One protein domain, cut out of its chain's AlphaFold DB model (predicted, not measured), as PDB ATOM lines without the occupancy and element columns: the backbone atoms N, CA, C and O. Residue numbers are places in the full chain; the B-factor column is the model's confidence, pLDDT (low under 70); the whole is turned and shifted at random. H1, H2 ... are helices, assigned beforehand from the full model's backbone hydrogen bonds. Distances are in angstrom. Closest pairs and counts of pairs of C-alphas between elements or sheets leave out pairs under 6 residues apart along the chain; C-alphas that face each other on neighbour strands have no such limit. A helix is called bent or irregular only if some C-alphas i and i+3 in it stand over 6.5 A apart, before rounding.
ATOM      1  N   GLU A  35     252.078 261.896 416.803       93.00
ATOM      2  CA  GLU A  35     251.213 262.136 417.960       93.00
ATOM      3  C   GLU A  35     251.989 262.541 419.213       93.00
ATOM      4  O   GLU A  35     251.528 263.410 419.954       93.00
ATOM      5  N   GLN A  36     253.149 261.937 419.478       91.62
ATOM      6  CA  GLN A  36     253.994 262.360 420.594       91.62
ATOM      7  C   GLN A  36     254.485 263.797 420.383       91.62
ATOM      8  O   GLN A  36     254.323 264.656 421.252       91.62
ATOM      9  N   ARG A  37     255.016 264.091 419.193       88.31
ATOM     10  CA  ARG A  37     255.596 265.402 418.874       88.31
ATOM     11  C   ARG A  37     254.576 266.527 418.850       88.31
ATOM     12  O   ARG A  37     254.890 267.665 419.202       88.31
ATOM     13  N   THR A  38     253.349 266.232 418.443       87.38
ATOM     14  CA  THR A  38     252.264 267.212 418.476       87.38
ATOM     15  C   THR A  38     251.711 267.390 419.879       87.38
ATOM     16  O   THR A  38     251.452 268.533 420.244       87.38
ATOM     17  N   ARG A  39     251.612 266.335 420.702       82.62
ATOM     18  CA  ARG A  39     251.227 266.450 422.122       82.62
ATOM     19  C   ARG A  39     252.178 267.346 422.910       82.62
ATOM     20  O   ARG A  39     251.720 268.230 423.630       82.62
ATOM     21  N   GLU A  40     253.485 267.179 422.724       71.44
ATOM     22  CA  GLU A  40     254.498 268.044 423.345       71.44
ATOM     23  C   GLU A  40     254.356 269.514 422.911       71.44
ATOM     24  O   GLU A  40     254.601 270.433 423.694       71.44
ATOM     25  N   ARG A  41     253.920 269.751 421.666       68.44
ATOM     26  CA  ARG A  41     253.768 271.091 421.081       68.44
ATOM     27  C   ARG A  41     252.428 271.761 421.399       68.44
ATOM     28  O   ARG A  41     252.371 272.987 421.465       68.44
ATOM     29  N   GLY A  48     243.033 271.186 417.679       65.06
ATOM     30  CA  GLY A  48     243.988 271.275 416.560       65.06
ATOM     31  C   GLY A  48     244.913 270.062 416.382       65.06
ATOM     32  O   GLY A  48     245.795 270.083 415.521       65.06
ATOM     33  N   SER A  49     244.741 269.020 417.198       77.81
ATOM     34  CA  SER A  49     245.694 267.909 417.322       77.81
ATOM     35  C   SER A  49     245.821 267.051 416.056       77.81
ATOM     36  O   SER A  49     246.932 266.870 415.562       77.81
ATOM     37  N   GLU A  50     244.711 266.593 415.467       86.69
ATOM     38  CA  GLU A  50     244.740 265.714 414.280       86.69
ATOM     39  C   GLU A  50     245.338 266.411 413.048       86.69
ATOM     40  O   GLU A  50     246.137 265.826 412.318       86.69
ATOM     41  N   GLY A  51     245.010 267.691 412.833       87.81
ATOM     42  CA  GLY A  51     245.580 268.475 411.735       87.81
ATOM     43  C   GLY A  51     247.098 268.607 411.857       87.81
ATOM     44  O   GLY A  51     247.821 268.362 410.892       87.81
ATOM     45  N   ALA A  52     247.591 268.900 413.062       87.19
ATOM     46  CA  ALA A  52     249.022 268.985 413.329       87.19
ATOM     47  C   ALA A  52     249.738 267.632 413.164       87.19
ATOM     48  O   ALA A  52     250.879 267.602 412.704       87.19
ATOM     49  N   ILE A  53     249.082 266.517 413.512       90.81
ATOM     50  CA  ILE A  53     249.622 265.159 413.314       90.81
ATOM     51  C   ILE A  53     249.814 264.895 411.822       90.81
ATOM     52  O   ILE A  53     250.900 264.495 411.403       90.81
ATOM     53  N   ILE A  54     248.792 265.175 411.011       91.19
ATOM     54  CA  ILE A  54     248.856 264.996 409.556       91.19
ATOM     55  C   ILE A  54     249.943 265.887 408.946       91.19
ATOM     56  O   ILE A  54     250.750 265.408 408.150       91.19
ATOM     57  N   GLU A  55     250.009 267.164 409.333       91.44
ATOM     58  CA  GLU A  55     251.056 268.080 408.865       91.44
ATOM     59  C   GLU A  55     252.458 267.568 409.205       91.44
ATOM     60  O   GLU A  55     253.360 267.635 408.367       91.44
ATOM     61  N   TRP A  56     252.645 267.014 410.406       92.69
ATOM     62  CA  TRP A  56     253.922 266.439 410.812       92.69
ATOM     63  C   TRP A  56     254.289 265.214 409.976       92.69
ATOM     64  O   TRP A  56     255.400 265.159 409.453       92.69
ATOM     65  N   ILE A  57     253.358 264.275 409.788       94.38
ATOM     66  CA  ILE A  57     253.552 263.081 408.948       94.38
ATOM     67  C   ILE A  57     253.948 263.484 407.524       94.38
ATOM     68  O   ILE A  57     254.890 262.923 406.962       94.38
ATOM     69  N   LEU A  58     253.270 264.478 406.943       94.56
ATOM     70  CA  LEU A  58     253.596 264.985 405.610       94.56
ATOM     71  C   LEU A  58     254.984 265.635 405.566       94.56
ATOM     72  O   LEU A  58     255.728 265.424 404.610       94.56
ATOM     73  N   ALA A  59     255.354 266.395 406.599       92.50
ATOM     74  CA  ALA A  59     256.649 267.065 406.678       92.50
ATOM     75  C   ALA A  59     257.824 266.096 406.909       92.50
ATOM     76  O   ALA A  59     258.942 266.386 406.483       92.50
ATOM     77  N   THR A  60     257.597 264.964 407.582       93.88
ATOM     78  CA  THR A  60     258.648 264.001 407.957       93.88
ATOM     79  C   THR A  60     258.623 262.698 407.162       93.88
ATOM     80  O   THR A  60     259.555 261.908 407.287       93.88
ATOM     81  N   GLY A  61     257.624 262.467 406.306       93.69
ATOM     82  CA  GLY A  61     257.452 261.201 405.584       93.69
ATOM     83  C   GLY A  61     258.617 260.809 404.681       93.69
ATOM     84  O   GLY A  61     259.039 259.654 404.693       93.69
ATOM     85  N   GLU A  62     259.197 261.758 403.947       94.94
ATOM     86  CA  GLU A  62     260.377 261.473 403.120       94.94
ATOM     87  C   GLU A  62     261.597 261.119 403.981       94.94
ATOM     88  O   GLU A  62     262.329 260.175 403.672       94.94
ATOM     89  N   TRP A  63     261.783 261.830 405.098       95.19
ATOM     90  CA  TRP A  63     262.851 261.528 406.043       95.19
ATOM     91  C   TRP A  63     262.665 260.141 406.661       95.19
ATOM     92  O   TRP A  63     263.622 259.369 406.674       95.19
ATOM     93  N   PHE A  64     261.452 259.807 407.109       95.31
ATOM     94  CA  PHE A  64     261.124 258.518 407.717       95.31
ATOM     95  C   PHE A  64     261.376 257.375 406.731       95.31
ATOM     96  O   PHE A  64     262.093 256.424 407.044       95.31
ATOM     97  N   ARG A  65     260.899 257.509 405.489       93.56
ATOM     98  CA  ARG A  65     261.160 256.529 404.429       93.56
ATOM     99  C   ARG A  65     262.660 256.295 404.233       93.56
ATOM    100  O   ARG A  65     263.103 255.153 404.275       93.56
ATOM    101  N   HIS A  66     263.455 257.346 404.046       93.94
ATOM    102  CA  HIS A  66     264.878 257.180 403.734       93.94
ATOM    103  C   HIS A  66     265.733 256.753 404.929       93.94
ATOM    104  O   HIS A  66     266.664 255.966 404.768       93.94
ATOM    105  N   ASN A  67     265.440 257.273 406.123       93.25
ATOM    106  CA  ASN A  67     266.273 257.057 407.304       93.25
ATOM    107  C   ASN A  67     265.837 255.865 408.139       93.25
ATOM    108  O   ASN A  67     266.661 255.402 408.918       93.25
ATOM    109  N   VAL A  68     264.611 255.366 407.983       93.69
ATOM    110  CA  VAL A  68     264.099 254.206 408.725       93.69
ATOM    111  C   VAL A  68     263.857 253.039 407.776       93.69
ATOM    112  O   VAL A  68     264.498 252.001 407.917       93.69
ATOM    113  N   MET A  69     262.999 253.225 406.769       93.38
ATOM    114  CA  MET A  69     262.516 252.120 405.928       93.38
ATOM    115  C   MET A  69     263.546 251.641 404.896       93.38
ATOM    116  O   MET A  69     263.693 250.442 404.673       93.38
ATOM    117  N   GLU A  70     264.270 252.566 404.265       92.50
ATOM    118  CA  GLU A  70     265.221 252.276 403.180       92.50
ATOM    119  C   GLU A  70     266.687 252.275 403.639       92.50
ATOM    120  O   GLU A  70     267.590 251.979 402.846       92.50
ATOM    121  N   PHE A  71     266.951 252.616 404.905       90.00
ATOM    122  CA  PHE A  71     268.312 252.749 405.409       90.00
ATOM    123  C   PHE A  71     269.034 251.398 405.411       90.00
ATOM    124  O   PHE A  71     268.659 250.455 406.113       90.00
ATOM    125  N   LYS A  72     270.121 251.310 404.641       86.75
ATOM    126  CA  LYS A  72     270.928 250.092 404.535       86.75
ATOM    127  C   LYS A  72     271.878 249.986 405.720       86.75
ATOM    128  O   LYS A  72     272.823 250.761 405.832       86.75
ATOM    129  N   SER A  73     271.618 249.009 406.579       83.31
ATOM    130  CA  SER A  73     272.498 248.654 407.698       83.31
ATOM    131  C   SER A  73     273.716 247.866 407.204       83.31
ATOM    132  O   SER A  73     273.761 247.446 406.039       83.31
ATOM    133  N   ALA A  74     274.738 247.715 408.049       82.56
ATOM    134  CA  ALA A  74     275.931 246.977 407.657       82.56
ATOM    135  C   ALA A  74     275.596 245.492 407.400       82.56
ATOM    136  O   ALA A  74     274.645 244.956 407.974       82.56
ATOM    137  N   PRO A  75     276.355 244.789 406.541       79.75
ATOM    138  CA  PRO A  75     276.119 243.370 406.300       79.75
ATOM    139  C   PRO A  75     276.212 242.556 407.599       79.75
ATOM    140  O   PRO A  75     277.252 242.560 408.254       79.75
ATOM    141  N   GLY A  76     275.147 241.826 407.939       80.56
ATOM    142  CA  GLY A  76     275.064 241.016 409.162       80.56
ATOM    143  C   GLY A  76     274.431 241.727 410.362       80.56
ATOM    144  O   GLY A  76     274.247 241.090 411.396       80.56
ATOM    145  N   GLU A  77     274.068 243.002 410.221       85.94
ATOM    146  CA  GLU A  77     273.248 243.724 411.193       85.94
ATOM    147  C   GLU A  77     271.774 243.681 410.787       85.94
ATOM    148  O   GLU A  77     271.439 243.601 409.601       85.94
ATOM    149  N   LEU A  78     270.898 243.737 411.791       83.94
ATOM    150  CA  LEU A  78     269.466 243.907 411.586       83.94
ATOM    151  C   LEU A  78     269.233 245.220 410.828       83.94
ATOM    152  O   LEU A  78     269.859 246.234 411.153       83.94
ATOM    153  N   SER A  79     268.358 245.222 409.820       92.12
ATOM    154  CA  SER A  79     268.026 246.483 409.166       92.12
ATOM    155  C   SER A  79     267.345 247.413 410.165       92.12
ATOM    156  O   SER A  79     266.582 246.982 411.027       92.12
ATOM    157  N   ARG A  80     267.578 248.718 410.030       92.81
ATOM    158  CA  ARG A  80     266.912 249.710 410.878       92.81
ATOM    159  C   ARG A  80     265.383 249.595 410.818       92.81
ATOM    160  O   ARG A  80     264.724 249.765 411.834       92.81
ATOM    161  N   LYS A  81     264.831 249.246 409.655       94.44
ATOM    162  CA  LYS A  81     263.412 248.918 409.498       94.44
ATOM    163  C   LYS A  81     262.988 247.778 410.426       94.44
ATOM    164  O   LYS A  81     262.064 247.945 411.207       94.44
ATOM    165  N   GLU A  82     263.660 246.632 410.336       93.56
ATOM    166  CA  GLU A  82     263.364 245.465 411.176       93.56
ATOM    167  C   GLU A  82     263.532 245.784 412.667       93.56
ATOM    168  O   GLU A  82     262.722 245.326 413.466       93.56
ATOM    169  N   HIS A  83     264.526 246.604 413.030       94.75
ATOM    170  CA  HIS A  83     264.721 247.082 414.403       94.75
ATOM    171  C   HIS A  83     263.506 247.854 414.907       94.75
ATOM    172  O   HIS A  83     262.908 247.461 415.900       94.75
ATOM    173  N   PHE A  84     263.105 248.917 414.205       95.94
ATOM    174  CA  PHE A  84     262.006 249.766 414.660       95.94
ATOM    175  C   PHE A  84     260.649 249.071 414.609       95.94
ATOM    176  O   PHE A  84     259.842 249.299 415.500       95.94
ATOM    177  N   LEU A  85     260.379 248.234 413.604       94.81
ATOM    178  CA  LEU A  85     259.112 247.500 413.543       94.81
ATOM    179  C   LEU A  85     259.037 246.419 414.628       94.81
ATOM    180  O   LEU A  85     258.006 246.300 415.280       94.81
ATOM    181  N   GLY A  86     260.131 245.688 414.868       94.75
ATOM    182  CA  GLY A  86     260.197 244.718 415.963       94.75
ATOM    183  C   GLY A  86     260.084 245.389 417.332       94.75
ATOM    184  O   GLY A  86     259.297 244.956 418.166       94.75
ATOM    185  N   LEU A  87     260.802 246.499 417.534       96.00
ATOM    186  CA  LEU A  87     260.706 247.281 418.763       96.00
ATOM    187  C   LEU A  87     259.304 247.865 418.945       96.00
ATOM    188  O   LEU A  87     258.811 247.863 420.059       96.00
ATOM    189  N   PHE A  88     258.639 248.320 417.882       96.00
ATOM    190  CA  PHE A  88     257.281 248.861 417.976       96.00
ATOM    191  C   PHE A  88     256.233 247.793 418.315       96.00
ATOM    192  O   PHE A  88     255.254 248.107 418.984       96.00
ATOM    193  N   ASP A  89     256.434 246.542 417.894       93.94
ATOM    194  CA  ASP A  89     255.572 245.425 418.292       93.94
ATOM    195  C   ASP A  89     255.757 245.038 419.772       93.94
ATOM    196  O   ASP A  89     254.777 244.699 420.442       93.94
ATOM    197  N   ASP A  90     256.991 245.102 420.282       95.56
ATOM    198  CA  ASP A  90     257.329 244.722 421.661       95.56
ATOM    199  C   ASP A  90     257.087 245.859 422.677       95.56
ATOM    200  O   ASP A  90     256.505 245.638 423.742       95.56
ATOM    201  N   ASP A  91     257.539 247.072 422.351       96.88
ATOM    202  CA  ASP A  91     257.465 248.295 423.158       96.88
ATOM    203  C   ASP A  91     257.270 249.545 422.262       96.88
ATOM    204  O   ASP A  91     258.234 250.205 421.844       96.88
ATOM    205  N   PRO A  92     256.005 249.907 421.967       94.94
ATOM    206  CA  PRO A  92     255.684 251.060 421.136       94.94
ATOM    207  C   PRO A  92     256.249 252.388 421.650       94.94
ATOM    208  O   PRO A  92     256.576 253.258 420.843       94.94
ATOM    209  N   GLU A  93     256.340 252.575 422.971       94.94
ATOM    210  CA  GLU A  93     256.814 253.833 423.559       94.94
ATOM    211  C   GLU A  93     258.322 253.983 423.343       94.94
ATOM    212  O   GLU A  93     258.766 255.023 422.848       94.94
ATOM    213  N   ALA A  94     259.091 252.920 423.598       96.44
ATOM    214  CA  ALA A  94     260.531 252.906 423.349       96.44
ATOM    215  C   ALA A  94     260.865 253.105 421.860       96.44
ATOM    216  O   ALA A  94     261.780 253.858 421.525       96.44
ATOM    217  N   ALA A  95     260.102 252.481 420.953       96.81
ATOM    218  CA  ALA A  95     260.290 252.659 419.512       96.81
ATOM    219  C   ALA A  95     260.106 254.115 419.072       96.81
ATOM    220  O   ALA A  95     260.852 254.614 418.228       96.81
ATOM    221  N   VAL A  96     259.107 254.801 419.632       96.81
ATOM    222  CA  VAL A  96     258.843 256.204 419.317       96.81
ATOM    223  C   VAL A  96     259.907 257.125 419.923       96.81
ATOM    224  O   VAL A  96     260.340 258.060 419.247       96.81
ATOM    225  N   GLU A  97     260.354 256.863 421.153       96.25
ATOM    226  CA  GLU A  97     261.430 257.623 421.799       96.25
ATOM    227  C   GLU A  97     262.737 257.519 421.000       96.25
ATOM    228  O   GLU A  97     263.303 258.542 420.605       96.25
ATOM    229  N   GLU A  98     263.161 256.300 420.652       96.81
ATOM    230  CA  GLU A  98     264.369 256.069 419.848       96.81
ATOM    231  C   GLU A  98     264.252 256.707 418.449       96.81
ATOM    232  O   GLU A  98     265.225 257.242 417.902       96.81
ATOM    233  N   LEU A  99     263.049 256.711 417.863       96.06
ATOM    234  CA  LEU A  99     262.805 257.363 416.579       96.06
ATOM    235  C   LEU A  99     262.952 258.890 416.678       96.06
ATOM    236  O   LEU A  99     263.505 259.508 415.759       96.06
ATOM    237  N   ASP A 100     262.505 259.505 417.777       95.31
ATOM    238  CA  ASP A 100     262.703 260.940 417.995       95.31
ATOM    239  C   ASP A 100     264.178 261.282 418.226       95.31
ATOM    240  O   ASP A 100     264.680 262.256 417.658       95.31
ATOM    241  N   GLU A 101     264.903 260.460 418.987       95.19
ATOM    242  CA  GLU A 101     266.350 260.605 419.166       95.19
ATOM    243  C   GLU A 101     267.092 260.550 417.826       95.19
ATOM    244  O   GLU A 101     267.904 261.432 417.530       95.19
ATOM    245  N   LEU A 102     266.767 259.572 416.971       95.00
ATOM    246  CA  LEU A 102     267.334 259.449 415.627       95.00
ATOM    247  C   LEU A 102     267.038 260.688 414.768       95.00
ATOM    248  O   LEU A 102     267.920 261.201 414.067       95.00
ATOM    249  N   PHE A 103     265.805 261.192 414.810       94.06
ATOM    250  CA  PHE A 103     265.427 262.403 414.086       94.06
ATOM    251  C   PHE A 103     266.211 263.625 414.566       94.06
ATOM    252  O   PHE A 103     266.753 264.374 413.752       94.06
ATOM    253  N   ASN A 104     266.324 263.818 415.878       91.50
ATOM    254  CA  ASN A 104     267.056 264.948 416.441       91.50
ATOM    255  C   ASN A 104     268.563 264.843 416.148       91.50
ATOM    256  O   ASN A 104     269.180 265.842 415.778       91.50
ATOM    257  N   ALA A 105     269.148 263.642 416.216       91.25
ATOM    258  CA  ALA A 105     270.562 263.409 415.914       91.25
ATOM    259  C   ALA A 105     270.918 263.665 414.440       91.25
ATOM    260  O   ALA A 105     272.022 264.112 414.144       91.25
ATOM    261  N   THR A 106     269.990 263.413 413.510       85.81
ATOM    262  CA  THR A 106     270.206 263.622 412.064       85.81
ATOM    263  C   THR A 106     269.955 265.058 411.591       85.81
ATOM    264  O   THR A 106     270.254 265.383 410.442       85.81
ATOM    265  N   ARG A 107     269.418 265.934 412.452       74.06
ATOM    266  CA  ARG A 107     269.202 267.360 412.147       74.06
ATOM    267  C   ARG A 107     270.395 268.270 412.468       74.06
ATOM    268  O   ARG A 107     270.325 269.455 412.127       74.06
ATOM    269  N   HIS A 108     271.432 267.747 413.119       48.84
ATOM    270  CA  HIS A 108     272.670 268.451 413.475       48.84
ATOM    271  C   HIS A 108     273.797 268.161 412.482       48.84
ATOM    272  O   HIS A 108     274.585 269.104 412.236       48.84
TER     273      HIS A 108
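AT A GLANCE: This is residues 35 to 41 and 48 to 108 of the 108 residues of an uncharacterized protein of Candidatus Moranbacteria bacterium (UniProt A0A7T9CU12). A bent helix, H2, makes an L of two arms, and a helical hairpin, H3 and H4, folds back from the end of its second arm, with H4 passing near that arm. Short H1 packs on the first arm, H2a, at one end of an open, all-helix arrangement, and the link of residues 70 to 79 reaches to the other end. The printed part has 68 residues, with four named helices in the order H1, H2, H3, H4 and no named strand. It is only just compact, close to loose, with a radius of gyration of the C-alphas of 12.9 A, and elongated, spanning 44 by 25 by 19 A.

HOW THE PARTS SIT: Start at H2, residues 48 to 69, assigned as one helix by its hydrogen bonds but bent, with C-alphas 59 and 62 7.6 A apart. Its arms H2a, residues 48 to 59, and H2b, residues 62 to 69, are about perpendicular at 76 degrees. H1, residues 35 to 41, touches H2a, closest at the C-alphas of Glu 35 and Ile 53, 5.8 A, opposite ways at a steep tilt of 69 degrees, only just short of perpendicular. H3, residues 80 to 90, touches H2b about perpendicular at 77 degrees, closest at C-alphas 69 and 81, 4.9 A. H4, residues 92 to 106, forms a hairpin with H3 at a shallow tilt of 29 degrees; its residues 94 to 99 alone touch H3, closest at C-alphas 88 and 95, 5.1 A. H2b and H4 are near each other. In H1, H2a, H2b, H3 and H4 every O i to N i+4 pair is within hydrogen-bond range.

IN THESE COORDINATES: Find C-alpha 48 at (243.988, 271.275, 416.560); from there H2a runs 16.6 A. H3 covers 15.3 A, and H4 runs 21.2 A to C-alpha 106 at (270.206, 263.622, 412.064).

THE WHOLE: The C-alphas farthest apart, Gly 48 and Gly 76, are 44.0 A apart. Residues 42 to 47 are not printed, and C-alphas 41 and 48 are 10.8 A apart across this cut. Residues 41, 48 and 108 have pLDDT under 70.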